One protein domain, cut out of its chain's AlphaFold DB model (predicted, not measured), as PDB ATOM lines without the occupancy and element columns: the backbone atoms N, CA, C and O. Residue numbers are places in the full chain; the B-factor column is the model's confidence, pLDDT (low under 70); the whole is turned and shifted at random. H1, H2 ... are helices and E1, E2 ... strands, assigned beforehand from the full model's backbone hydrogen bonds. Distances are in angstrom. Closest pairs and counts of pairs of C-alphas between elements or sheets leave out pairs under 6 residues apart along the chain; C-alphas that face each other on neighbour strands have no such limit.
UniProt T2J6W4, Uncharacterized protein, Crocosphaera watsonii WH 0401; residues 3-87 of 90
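This is residues 3 to 87 of the 90 residues of an uncharacterized protein of Crocosphaera watsonii WH 0401 (UniProt T2J6W4). A strongly twisted three-stranded sheet, E1 E2 E3, has the long helix H2 over one face, while the hairpin E4 E5 crosses it near the start of E1, making a loose, partly face-to-face sandwich. The short helix H1 packs at the hairpin's end of the sheet. The printed part has 85 residues, with two named helices and five named strands in the order H1 E1 E2 E3 H2 E4 E5; both sheets are antiparallel and the class is mixed. It is compact, with a radius of gyration of the C-alphas of 13.3 A and spans of 34 by 33 by 23 A.

H1 is residues 3 to 10, E1 12 to 21, E2 25 to 32, E3 36 to 43, H2 46 to 61, E4 65 to 70 and E5 81 to 86. H1 is on the sheet E1 E2 E3 at a height of 9.4 A, over E1; its closest C-alphas with E5 are Ala 4 and Gly 81, 5.8 A. E1, E2 and E3 form a meander, each strand the antiparallel neighbour of the one before, with N 16 and O 29 at 2.9 A and N 30 and O 38 at 2.8 A within hydrogen-bond range. H2 is on this sheet at a height of 9.0 A, over E1 and E2, slantwise to the strands at 34 degrees to E2 on the local plane; the closest C-alphas of H2 and E1 are Ala 52 and Tyr 17, 6.2 A. In the hairpin E4 and E5, N 68 and O 83 are 3.0 A apart. The two sheets form a sandwich, two sheets face to face, with best planes 38 degrees apart and strands at 86 degrees; the closest C-alphas of E1 and E5 are Val 13 and Leu 85, 5.5 A. H1 and H2 are apart. In both helices every O i to N i+4 pair is within hydrogen-bond range.

H1 begins at C-alpha 3 (-0.148, -22.379, -4.000). From first to last C-alpha, E1 measures 25.8 A, E2 23.1 A, E3 21.3 A and H2 22.6 A. H2 begins at C-alpha 46 (-9.769, -36.821, 16.364), and E5 ends at C-alpha 86 (8.483, -40.547, -2.757).

The C-alphas of Asp 21 and Met 77, the two farthest apart, are 36.1 A from each other. The printed part has no cut, and no link is long; E4 to E5, with 10 residues, is short and the others are tight. The mean pLDDT of the printed part is 90.9, with residue 74 and residues 76 to 79 under 70.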
ATOM      1  N   LEU A   3      -0.573 -21.202  -4.770       87.94
ATOM      2  CA  LEU A   3      -0.148 -22.379  -4.000       87.94
ATOM      3  C   LEU A   3       0.525 -23.453  -4.865       87.94
ATOM      4  O   LEU A   3       1.620 -23.894  -4.546       87.94
ATOM      5  N   ALA A   4      -0.090 -23.837  -5.987       89.62
ATOM      6  CA  ALA A   4       0.502 -24.824  -6.891       89.62
ATOM      7  C   ALA A   4       1.845 -24.349  -7.469       89.62
ATOM      8  O   ALA A   4       2.779 -25.134  -7.615       89.62
ATOM      9  N   ARG A   5       1.960 -23.045  -7.757       90.75
ATOM     10  CA  ARG A   5       3.220 -22.458  -8.214       90.75
ATOM     11  C   ARG A   5       4.279 -22.473  -7.113       90.75
ATOM     12  O   ARG A   5       5.396 -22.893  -7.375       90.75
ATOM     13  N   TRP A   6       3.903 -22.079  -5.900       92.31
ATOM     14  CA  TRP A   6       4.778 -22.128  -4.734       92.31
ATOM     15  C   TRP A   6       5.265 -23.554  -4.455       92.31
ATOM     16  O   TRP A   6       6.462 -23.744  -4.280       92.31
ATOM     17  N   LEU A   7       4.386 -24.563  -4.505       93.06
ATOM     18  CA  LEU A   7       4.782 -25.968  -4.376       93.06
ATOM     19  C   LEU A   7       5.793 -26.350  -5.457       93.06
ATOM     20  O   LEU A   7       6.861 -26.845  -5.131       93.06
ATOM     21  N   ALA A   8       5.510 -26.057  -6.728       91.75
ATOM     22  CA  ALA A   8       6.441 -26.365  -7.813       91.75
ATOM     23  C   ALA A   8       7.827 -25.724  -7.605       91.75
ATOM     24  O   ALA A   8       8.839 -26.390  -7.809       91.75
ATOM     25  N   ASP A   9       7.869 -24.466  -7.162       93.62
ATOM     26  CA  ASP A   9       9.117 -23.743  -6.908       93.62
ATOM     27  C   ASP A   9       9.869 -24.287  -5.665       93.62
ATOM     28  O   ASP A   9      11.096 -24.225  -5.631       93.62
ATOM     29  N   ASN A  10       9.164 -24.875  -4.685       93.31
ATOM     30  CA  ASN A  10       9.756 -25.480  -3.480       93.31
ATOM     31  C   ASN A  10      10.222 -26.933  -3.662       93.31
ATOM     32  O   ASN A  10      10.896 -27.447  -2.781       93.31
ATOM     33  N   GLN A  11       9.919 -27.592  -4.786       94.12
ATOM     34  CA  GLN A  11      10.362 -28.968  -5.071       94.12
ATOM     35  C   GLN A  11       9.938 -29.967  -3.969       94.12
ATOM     36  O   GLN A  11      10.782 -30.440  -3.201       94.12
ATOM     37  N   PRO A  12       8.634 -30.285  -3.855       94.62
ATOM     38  CA  PRO A  12       8.123 -31.177  -2.824       94.62
ATOM     39  C   PRO A  12       8.702 -32.583  -2.999       94.62
ATOM     40  O   PRO A  12       8.733 -33.108  -4.112       94.62
ATOM     41  N   VAL A  13       9.115 -33.196  -1.893       94.38
ATOM     42  CA  VAL A  13       9.727 -34.534  -1.867       94.38
ATOM     43  C   VAL A  13       8.820 -35.534  -1.168       94.38
ATOM     44  O   VAL A  13       8.537 -36.607  -1.701       94.38
ATOM     45  N   SER A  14       8.339 -35.185   0.026       95.06
ATOM     46  CA  SER A  14       7.479 -36.056   0.818       95.06
ATOM     47  C   SER A  14       6.515 -35.248   1.684       95.06
ATOM     48  O   SER A  14       6.824 -34.133   2.102       95.06
ATOM     49  N   LEU A  15       5.334 -35.805   1.944       95.69
ATOM     50  CA  LEU A  15       4.348 -35.244   2.857       95.69
ATOM     51  C   LEU A  15       4.121 -36.217   4.014       95.69
ATOM     52  O   LEU A  15       3.677 -37.352   3.820       95.69
ATOM     53  N   ASN A  16       4.427 -35.773   5.227       95.62
ATOM     54  CA  ASN A  16       4.483 -36.630   6.405       95.62
ATOM     55  C   ASN A  16       3.488 -36.181   7.466       95.62
ATOM     56  O   ASN A  16       3.416 -34.996   7.794       95.62
ATOM     57  N   TYR A  17       2.751 -37.138   8.023       96.19
ATOM     58  CA  TYR A  17       1.945 -36.905   9.208       96.19
ATOM     59  C   TYR A  17       2.812 -36.956  10.468       96.19
ATOM     60  O   TYR A  17       3.544 -37.917  10.694       96.19
ATOM     61  N   ILE A  18       2.705 -35.919  11.299       95.88
ATOM     62  CA  ILE A  18       3.349 -35.840  12.609       95.88
ATOM     63  C   ILE A  18       2.258 -35.693  13.683       95.88
ATOM     64  O   ILE A  18       1.624 -34.633  13.751       95.88
ATOM     65  N   PRO A  19       2.021 -36.714  14.526       95.62
ATOM     66  CA  PRO A  19       1.106 -36.593  15.656       95.62
ATOM     67  C   PRO A  19       1.701 -35.689  16.743       95.62
ATOM     68  O   PRO A  19       2.888 -35.784  17.060       95.62
ATOM     69  N   THR A  20       0.870 -34.839  17.347       93.94
ATOM     70  CA  THR A  20       1.235 -34.033  18.529       93.94
ATOM     71  C   THR A  20       0.619 -34.591  19.808       93.94
ATOM     72  O   THR A  20       1.304 -34.679  20.823       93.94
ATOM     73  N   ASP A  21      -0.642 -35.030  19.747       93.44
ATOM     74  CA  ASP A  21      -1.284 -35.880  20.754       93.44
ATOM     75  C   ASP A  21      -1.963 -37.041  20.025       93.44
ATOM     76  O   ASP A  21      -2.703 -36.841  19.054       93.44
ATOM     77  N   VAL A  22      -1.676 -38.258  20.478       87.44
ATOM     78  CA  VAL A  22      -2.070 -39.495  19.804       87.44
ATOM     79  C   VAL A  22      -3.591 -39.527  19.652       87.44
ATOM     80  O   VAL A  22      -4.328 -39.303  20.611       87.44
ATOM     81  N   GLU A  23      -4.049 -39.773  18.420       88.19
ATOM     82  CA  GLU A  23      -5.471 -39.850  18.032       88.19
ATOM     83  C   GLU A  23      -6.299 -38.568  18.252       88.19
ATOM     84  O   GLU A  23      -7.524 -38.603  18.136       88.19
ATOM     85  N   LYS A  24      -5.662 -37.423  18.534       92.62
ATOM     86  CA  LYS A  24      -6.371 -36.162  18.819       92.62
ATOM     87  C   LYS A  24      -5.876 -34.963  18.032       92.62
ATOM     88  O   LYS A  24      -6.679 -34.110  17.676       92.62
ATOM     89  N   SER A  25      -4.570 -34.846  17.820       95.00
ATOM     90  CA  SER A  25      -3.995 -33.679  17.155       95.00
ATOM     91  C   SER A  25      -2.719 -34.023  16.406       95.00
ATOM     92  O   SER A  25      -2.008 -34.976  16.738       95.00
ATOM     93  N   GLY A  26      -2.413 -33.220  15.397       96.69
ATOM     94  CA  GLY A  26      -1.172 -33.339  14.656       96.69
ATOM     95  C   GLY A  26      -1.096 -32.360  13.500       96.69
ATOM     96  O   GLY A  26      -1.822 -31.365  13.440       96.69
ATOM     97  N   GLY A  27      -0.191 -32.641  12.573       96.81
ATOM     98  CA  GLY A  27      -0.019 -31.822  11.386       96.81
ATOM     99  C   GLY A  27       0.620 -32.563  10.226       96.81
ATOM    100  O   GLY A  27       1.158 -33.660  10.377       96.81
ATOM    101  N   LEU A  28       0.546 -31.935   9.055       96.44
ATOM    102  CA  LEU A  28       1.201 -32.396   7.838       96.44
ATOM    103  C   LEU A  28       2.420 -31.523   7.555       96.44
ATOM    104  O   LEU A  28       2.306 -30.301   7.405       96.44
ATOM    105  N   ILE A  29       3.578 -32.168   7.469       95.94
ATOM    106  CA  ILE A  29       4.856 -31.539   7.154       95.94
ATOM    107  C   ILE A  29       5.259 -31.916   5.737       95.94
ATOM    108  O   ILE A  29       5.405 -33.097   5.423       95.94
ATOM    109  N   LEU A  30       5.461 -30.906   4.898       95.50
ATOM    110  CA  LEU A  30       6.039 -31.063   3.575       95.50
ATOM    111  C   LEU A  30       7.558 -30.950   3.671       95.50
ATOM    112  O   LEU A  30       8.075 -29.911   4.080       95.50
ATOM    113  N   GLU A  31       8.261 -31.992   3.252       94.62
ATOM    114  CA  GLU A  31       9.695 -31.952   2.984       94.62
ATOM    115  C   GLU A  31       9.933 -31.475   1.551       94.62
ATOM    116  O   GLU A  31       9.198 -31.826   0.621       94.62
ATOM    117  N   SER A  32      10.932 -30.620   1.373       92.56
ATOM    118  CA  SER A  32      11.184 -29.894   0.131       92.56
ATOM    119  C   SER A  32      12.684 -29.782  -0.132       92.56
ATOM    120  O   SER A  32      13.464 -29.470   0.772       92.56
ATOM    121  N   GLY A  33      13.093 -30.053  -1.373       87.06
ATOM    122  CA  GLY A  33      14.505 -30.103  -1.751       87.06
ATOM    123  C   GLY A  33      15.314 -31.053  -0.857       87.06
ATOM    124  O   GLY A  33      14.937 -32.202  -0.664       87.06
ATOM    125  N   LEU A  34      16.432 -30.567  -0.306       77.19
ATOM    126  CA  LEU A  34      17.345 -31.380   0.513       77.19
ATOM    127  C   LEU A  34      17.147 -31.220   2.031       77.19
ATOM    128  O   LEU A  34      17.523 -32.114   2.786       77.19
ATOM    129  N   VAL A  35      16.631 -30.076   2.501       85.88
ATOM    130  CA  VAL A  35      16.610 -29.742   3.944       85.88
ATOM    131  C   VAL A  35      15.386 -28.953   4.409       85.88
ATOM    132  O   VAL A  35      15.177 -28.839   5.620       85.88
ATOM    133  N   ASP A  36      14.578 -28.411   3.497       93.75
ATOM    134  CA  ASP A  36      13.489 -27.512   3.869       93.75
ATOM    135  C   ASP A  36      12.259 -28.293   4.332       93.75
ATOM    136  O   ASP A  36      11.933 -29.368   3.818       93.75
ATOM    137  N   ARG A  37      11.565 -27.737   5.331       94.06
ATOM    138  CA  ARG A  37      10.333 -28.306   5.882       94.06
ATOM    139  C   ARG A  37       9.291 -27.228   6.101       94.06
ATOM    140  O   ARG A  37       9.575 -26.199   6.714       94.06
ATOM    141  N   TRP A  38       8.068 -27.514   5.677       95.50
ATOM    142  CA  TRP A  38       6.938 -26.600   5.774       95.50
ATOM    143  C   TRP A  38       5.774 -27.257   6.500       95.50
ATOM    144  O   TRP A  38       5.394 -28.380   6.183       95.50
ATOM    145  N   VAL A  39       5.171 -26.543   7.449       95.31
ATOM    146  CA  VAL A  39       3.898 -26.953   8.051       95.31
ATOM    147  C   VAL A  39       2.781 -26.558   7.087       95.31
ATOM    148  O   VAL A  39       2.548 -25.368   6.887       95.31
ATOM    149  N   LEU A  40       2.103 -27.532   6.476       93.19
ATOM    150  CA  LEU A  40       0.974 -27.254   5.578       93.19
ATOM    151  C   LEU A  40      -0.348 -27.126   6.335       93.19
ATOM    152  O   LEU A  40      -1.197 -26.318   5.970       93.19
ATOM    153  N   LEU A  41      -0.521 -27.939   7.376       94.19
ATOM    154  CA  LEU A  41      -1.743 -28.004   8.162       94.19
ATOM    155  C   LEU A  41      -1.412 -28.444   9.586       94.19
ATOM    156  O   LEU A  41      -0.580 -29.330   9.783       94.19
ATOM    157  N   THR A  42      -2.116 -27.868  10.551       96.50
ATOM    158  CA  THR A  42      -2.217 -28.364  11.927       96.50
ATOM    159  C   THR A  42      -3.685 -28.542  12.270       96.50
ATOM    160  O   THR A  42      -4.516 -27.756  11.815       96.50
ATOM    161  N   PHE A  43      -4.006 -29.535  13.088       96.56
ATOM    162  CA  PHE A  43      -5.377 -29.827  13.485       96.56
ATOM    163  C   PHE A  43      -5.448 -30.387  14.906       96.56
ATOM    164  O   PHE A  43      -4.537 -31.070  15.372       96.56
ATOM    165  N   GLU A  44      -6.569 -30.110  15.567       96.81
ATOM    166  CA  GLU A  44      -6.950 -30.632  16.885       96.81
ATOM    167  C   GLU A  44      -8.326 -31.295  16.772       96.81
ATOM    168  O   GLU A  44      -9.314 -30.858  17.356       96.81
ATOM    169  N   ASP A  45      -8.396 -32.317  15.925       96.31
ATOM    170  CA  ASP A  45      -9.612 -33.065  15.651       96.31
ATOM    171  C   ASP A  45      -9.289 -34.558  15.539       96.31
ATOM    172  O   ASP A  45      -8.385 -34.970  14.804       96.31
ATOM    173  N   SER A  46     -10.024 -35.381  16.288       94.88
ATOM    174  CA  SER A  46      -9.769 -36.821  16.364       94.88
ATOM    175  C   SER A  46     -10.104 -37.562  15.070       94.88
ATOM    176  O   SER A  46      -9.450 -38.552  14.746       94.88
ATOM    177  N   GLU A  47     -11.108 -37.104  14.319       96.12
ATOM    178  CA  GLU A  47     -11.482 -37.715  13.039       96.12
ATOM    179  C   GLU A  47     -10.400 -37.443  11.982       96.12
ATOM    180  O   GLU A  47      -9.966 -38.347  11.256       96.12
ATOM    181  N   MET A  48      -9.875 -36.217  11.964       95.44
ATOM    182  CA  MET A  48      -8.745 -35.834  11.128       95.44
ATOM    183  C   MET A  48      -7.466 -36.576  11.529       95.44
ATOM    184  O   MET A  48      -6.750 -37.056  10.650       95.44
ATOM    185  N   ALA A  49      -7.205 -36.764  12.827       95.94
ATOM    186  CA  ALA A  49      -6.061 -37.543  13.308       95.94
ATOM    187  C   ALA A  49      -6.120 -39.014  12.864       95.94
ATOM    188  O   ALA A  49      -5.116 -39.558  12.402       95.94
ATOM    189  N   GLN A  50      -7.292 -39.654  12.931       96.06
ATOM    190  CA  GLN A  50      -7.479 -41.019  12.425       96.06
ATOM    191  C   GLN A  50      -7.280 -41.100  10.906       96.06
ATOM    192  O   GLN A  50      -6.645 -42.031  10.404       96.06
ATOM    193  N   SER A  51      -7.777 -40.104  10.171       95.69
ATOM    194  CA  SER A  51      -7.592 -40.015   8.720       95.69
ATOM    195  C   SER A  51      -6.116 -39.849   8.344       95.69
ATOM    196  O   SER A  51      -5.628 -40.537   7.448       95.69
ATOM    197  N   ALA A  52      -5.382 -39.001   9.069       95.62
ATOM    198  CA  ALA A  52      -3.951 -38.791   8.876       95.62
ATOM    199  C   ALA A  52      -3.127 -40.044   9.221       95.62
ATOM    200  O   ALA A  52      -2.212 -40.400   8.480       95.62
ATOM    201  N   GLN A  53      -3.500 -40.772  10.278       95.62
ATOM    202  CA  GLN A  53      -2.875 -42.050  10.627       95.62
ATOM    203  C   GLN A  53      -3.066 -43.095   9.520       95.62
ATOM    204  O   GLN A  53      -2.125 -43.797   9.151       95.62
ATOM    205  N   LYS A  54      -4.277 -43.188   8.959       96.50
ATOM    206  CA  LYS A  54      -4.569 -44.095   7.843       96.50
ATOM    207  C   LYS A  54      -3.787 -43.718   6.587       96.50
ATOM    208  O   LYS A  54      -3.282 -44.608   5.908       96.50
ATOM    209  N   TYR A  55      -3.684 -42.424   6.291       95.88
ATOM    210  CA  TYR A  55      -2.839 -41.915   5.213       95.88
ATOM    211  C   TYR A  55      -1.379 -42.356   5.391       95.88
ATOM    212  O   TYR A  55      -0.796 -42.910   4.462       95.88
ATOM    213  N   GLU A  56      -0.811 -42.172   6.586       95.38
ATOM    214  CA  GLU A  56       0.585 -42.522   6.863       95.38
ATOM    215  C   GLU A  56       0.821 -44.032   6.713       95.38
ATOM    216  O   GLU A  56       1.761 -44.433   6.029       95.38
ATOM    217  N   GLN A  57      -0.092 -44.869   7.222       95.94
ATOM    218  CA  GLN A  57      -0.021 -46.325   7.047       95.94
ATOM    219  C   GLN A  57      -0.046 -46.732   5.567       95.94
ATOM    220  O   GLN A  57       0.773 -47.530   5.122       95.94
ATOM    221  N   GLN A  58      -0.959 -46.163   4.775       95.88
ATOM    222  CA  GLN A  58      -1.051 -46.464   3.342       95.88
ATOM    223  C   GLN A  58       0.192 -46.011   2.572       95.88
ATOM    224  O   GLN A  58       0.604 -46.668   1.611       95.88
ATOM    225  N   LYS A  59       0.796 -44.895   2.988       95.62
ATOM    226  CA  LYS A  59       2.054 -44.405   2.431       95.62
ATOM    227  C   LYS A  59       3.196 -45.380   2.725       95.62
ATOM    228  O   LYS A  59       3.968 -45.678   1.816       95.62
ATOM    229  N   GLU A  60       3.297 -45.900   3.948       94.12
ATOM    230  CA  GLU A  60       4.285 -46.925   4.316       94.12
ATOM    231  C   GLU A  60       4.094 -48.220   3.517       94.12
ATOM    232  O   GLU A  60       5.051 -48.714   2.916       94.12
ATOM    233  N   ASP A  61       2.857 -48.712   3.415       95.88
ATOM    234  CA  ASP A  61       2.512 -49.913   2.640       95.88
ATOM    235  C   ASP A  61       2.857 -49.751   1.146       95.88
ATOM    236  O   ASP A  61       3.210 -50.713   0.461       95.88
ATOM    237  N   SER A  62       2.808 -48.512   0.646       95.12
ATOM    238  CA  SER A  62       3.187 -48.130  -0.721       95.12
ATOM    239  C   SER A  62       4.678 -47.794  -0.870       95.12
ATOM    240  O   SER A  62       5.079 -47.182  -1.861       95.12
ATOM    241  N   GLN A  63       5.515 -48.166   0.105       94.00
ATOM    242  CA  GLN A  63       6.958 -47.898   0.123       94.00
ATOM    243  C   GLN A  63       7.292 -46.404  -0.040       94.00
ATOM    244  O   GLN A  63       8.203 -46.016  -0.777       94.00
ATOM    245  N   GLY A  64       6.508 -45.546   0.612       93.56
ATOM    246  CA  GLY A  64       6.682 -44.097   0.601       93.56
ATOM    247  C   GLY A  64       6.114 -43.386  -0.629       93.56
ATOM    248  O   GLY A  64       6.172 -42.156  -0.667       93.56
ATOM    249  N   LEU A  65       5.579 -44.102  -1.623       95.44
ATOM    250  CA  LEU A  65       4.999 -43.505  -2.828       95.44
ATOM    251  C   LEU A  65       3.606 -42.934  -2.537       95.44
ATOM    252  O   LEU A  65       2.731 -43.647  -2.053       95.44
ATOM    253  N   HIS A  66       3.384 -41.659  -2.848       95.88
ATOM    254  CA  HIS A  66       2.103 -40.984  -2.625       95.88
ATOM    255  C   HIS A  66       1.916 -39.795  -3.574       95.88
ATOM    256  O   HIS A  66       2.840 -39.385  -4.275       95.88
ATOM    257  N   PHE A  67       0.703 -39.245  -3.604       94.81
ATOM    258  CA  PHE A  67       0.353 -38.104  -4.448       94.81
ATOM    259  C   PHE A  67      -0.053 -36.900  -3.601       94.81
ATOM    260  O   PHE A  67      -0.744 -37.048  -2.595       94.81
ATOM    261  N   LEU A  68       0.322 -35.705  -4.055       93.56
ATOM    262  CA  LEU A  68      -0.228 -34.438  -3.577       93.56
ATOM    263  C   LEU A  68      -1.022 -33.804  -4.719       93.56
ATOM    264  O   LEU A  68      -0.475 -33.571  -5.795       93.56
ATOM    265  N   LEU A  69      -2.303 -33.531  -4.484       91.75
ATOM    266  CA  LEU A  69      -3.208 -32.902  -5.443       91.75
ATOM    267  C   LEU A  69      -3.682 -31.557  -4.886       91.75
ATOM    268  O   LEU A  69      -4.083 -31.476  -3.728       91.75
ATOM    269  N   ILE A  70      -3.658 -30.510  -5.712       88.06
ATOM    270  CA  ILE A  70      -4.194 -29.189  -5.367       88.06
ATOM    271  C   ILE A  70      -5.393 -28.873  -6.253       88.06
ATOM    272  O   ILE A  70      -5.270 -28.773  -7.478       88.06
ATOM    273  N   GLN A  71      -6.535 -28.658  -5.603       84.06
ATOM    274  CA  GLN A  71      -7.794 -28.245  -6.214       84.06
ATOM    275  C   GLN A  71      -8.185 -26.854  -5.672       84.06
ATOM    276  O   GLN A  71      -8.016 -26.601  -4.479       84.06
ATOM    277  N   PRO A  72      -8.630 -25.912  -6.524       74.31
ATOM    278  CA  PRO A  72      -9.034 -24.568  -6.114       74.31
ATOM    279  C   PRO A  72     -10.420 -24.525  -5.466       74.31
ATOM    280  O   PRO A  72     -10.721 -23.567  -4.757       74.31
ATOM    281  N   ASP A  73     -11.262 -25.516  -5.751       74.56
ATOM    282  CA  ASP A  73     -12.632 -25.632  -5.278       74.56
ATOM    283  C   ASP A  73     -13.063 -27.108  -5.231       74.56
ATOM    284  O   ASP A  73     -12.424 -27.981  -5.822       74.56
ATOM    285  N   ASP A  74     -14.184 -27.368  -4.555       64.12
ATOM    286  CA  ASP A  74     -14.778 -28.704  -4.430       64.12
ATOM    287  C   ASP A  74     -15.637 -29.087  -5.655       64.12
ATOM    288  O   ASP A  74     -16.395 -30.057  -5.614       64.12
ATOM    289  N   SER A  75     -15.566 -28.333  -6.764       70.44
ATOM    290  CA  SER A  75     -16.387 -28.606  -7.955       70.44
ATOM    291  C   SER A  75     -15.900 -29.820  -8.749       70.44
ATOM    292  O   SER A  75     -16.616 -30.314  -9.621       70.44
ATOM    293  N   GLY A  76     -14.670 -30.282  -8.488       61.12
ATOM    294  CA  GLY A  76     -14.026 -31.382  -9.209       61.12
ATOM    295  C   GLY A  76     -13.700 -31.071 -10.675       61.12
ATOM    296  O   GLY A  76     -13.190 -31.937 -11.378       61.12
ATOM    297  N   MET A  77     -13.979 -29.854 -11.155       61.19
ATOM    298  CA  MET A  77     -13.776 -29.470 -12.556       61.19
ATOM    299  C   MET A  77     -12.386 -28.900 -12.841       61.19
ATOM    300  O   MET A  77     -12.000 -28.794 -14.005       61.19
ATOM    301  N   THR A  78     -11.634 -28.540 -11.799       66.81
ATOM    302  CA  THR A  78     -10.368 -27.826 -11.961       66.81
ATOM    303  C   THR A  78      -9.290 -28.447 -11.084       66.81
ATOM    304  O   THR A  78      -9.238 -28.228  -9.881       66.81
ATOM    305  N   GLU A  79      -8.386 -29.218 -11.678       65.12
ATOM    306  CA  GLU A  79      -7.144 -29.617 -11.015       65.12
ATOM    307  C   GLU A  79      -6.069 -28.580 -11.321       65.12
ATOM    308  O   GLU A  79      -5.913 -28.141 -12.461       65.12
ATOM    309  N   THR A  80      -5.326 -28.155 -10.301       81.12
ATOM    310  CA  THR A  80      -4.293 -27.121 -10.482       81.12
ATOM    311  C   THR A  80      -2.896 -27.701 -10.561       81.12
ATOM    312  O   THR A  80      -2.033 -27.156 -11.247       81.12
ATOM    313  N   GLY A  81      -2.654 -28.793  -9.848       88.44
ATOM    314  CA  GLY A  81      -1.370 -29.467  -9.870       88.44
ATOM    315  C   GLY A  81      -1.441 -30.805  -9.167       88.44
ATOM    316  O   GLY A  81      -2.155 -30.951  -8.175       88.44
ATOM    317  N   ILE A  82      -0.683 -31.753  -9.706       92.38
ATOM    318  CA  ILE A  82      -0.497 -33.092  -9.170       92.38
ATOM    319  C   ILE A  82       1.002 -33.371  -9.087       92.38
ATOM    320  O   ILE A  82       1.738 -33.155 -10.052       92.38
ATOM    321  N   TRP A  83       1.451 -33.846  -7.930       94.94
ATOM    322  CA  TRP A  83       2.830 -34.258  -7.691       94.94
ATOM    323  C   TRP A  83       2.851 -35.722  -7.283       94.94
ATOM    324  O   TRP A  83       2.068 -36.139  -6.429       94.94
ATOM    325  N   LEU A  84       3.761 -36.484  -7.887       95.12
ATOM    326  CA  LEU A  84       4.138 -37.811  -7.420       95.12
ATOM    327  C   LEU A  84       5.329 -37.651  -6.481       95.12
ATOM    328  O   LEU A  84       6.369 -37.138  -6.889       95.12
ATOM    329  N   LEU A  85       5.156 -38.078  -5.240       95.00
ATOM    330  CA  LEU A  85       6.112 -37.911  -4.159       95.00
ATOM    331  C   LEU A  85       6.607 -39.281  -3.706       95.00
ATOM    332  O   LEU A  85       5.842 -40.248  -3.637       95.00
ATOM    333  N   LYS A  86       7.891 -39.364  -3.375       92.31
ATOM    334  CA  LYS A  86       8.483 -40.547  -2.757       92.31
ATOM    335  C   LYS A  86       9.605 -40.094  -1.843       92.31
ATOM    336  O   LYS A  86      10.464 -39.323  -2.259       92.31
ATOM    337  N   LYS A  87       9.601 -40.601  -0.612       80.75
ATOM    338  CA  LYS A  87      10.718 -40.398   0.309       80.75
ATOM    339  C   LYS A  87      12.000 -40.934  -0.337       80.75
ATOM    340  O   LYS A  87      12.028 -42.088  -0.764       80.75
TER     341      LYS A  87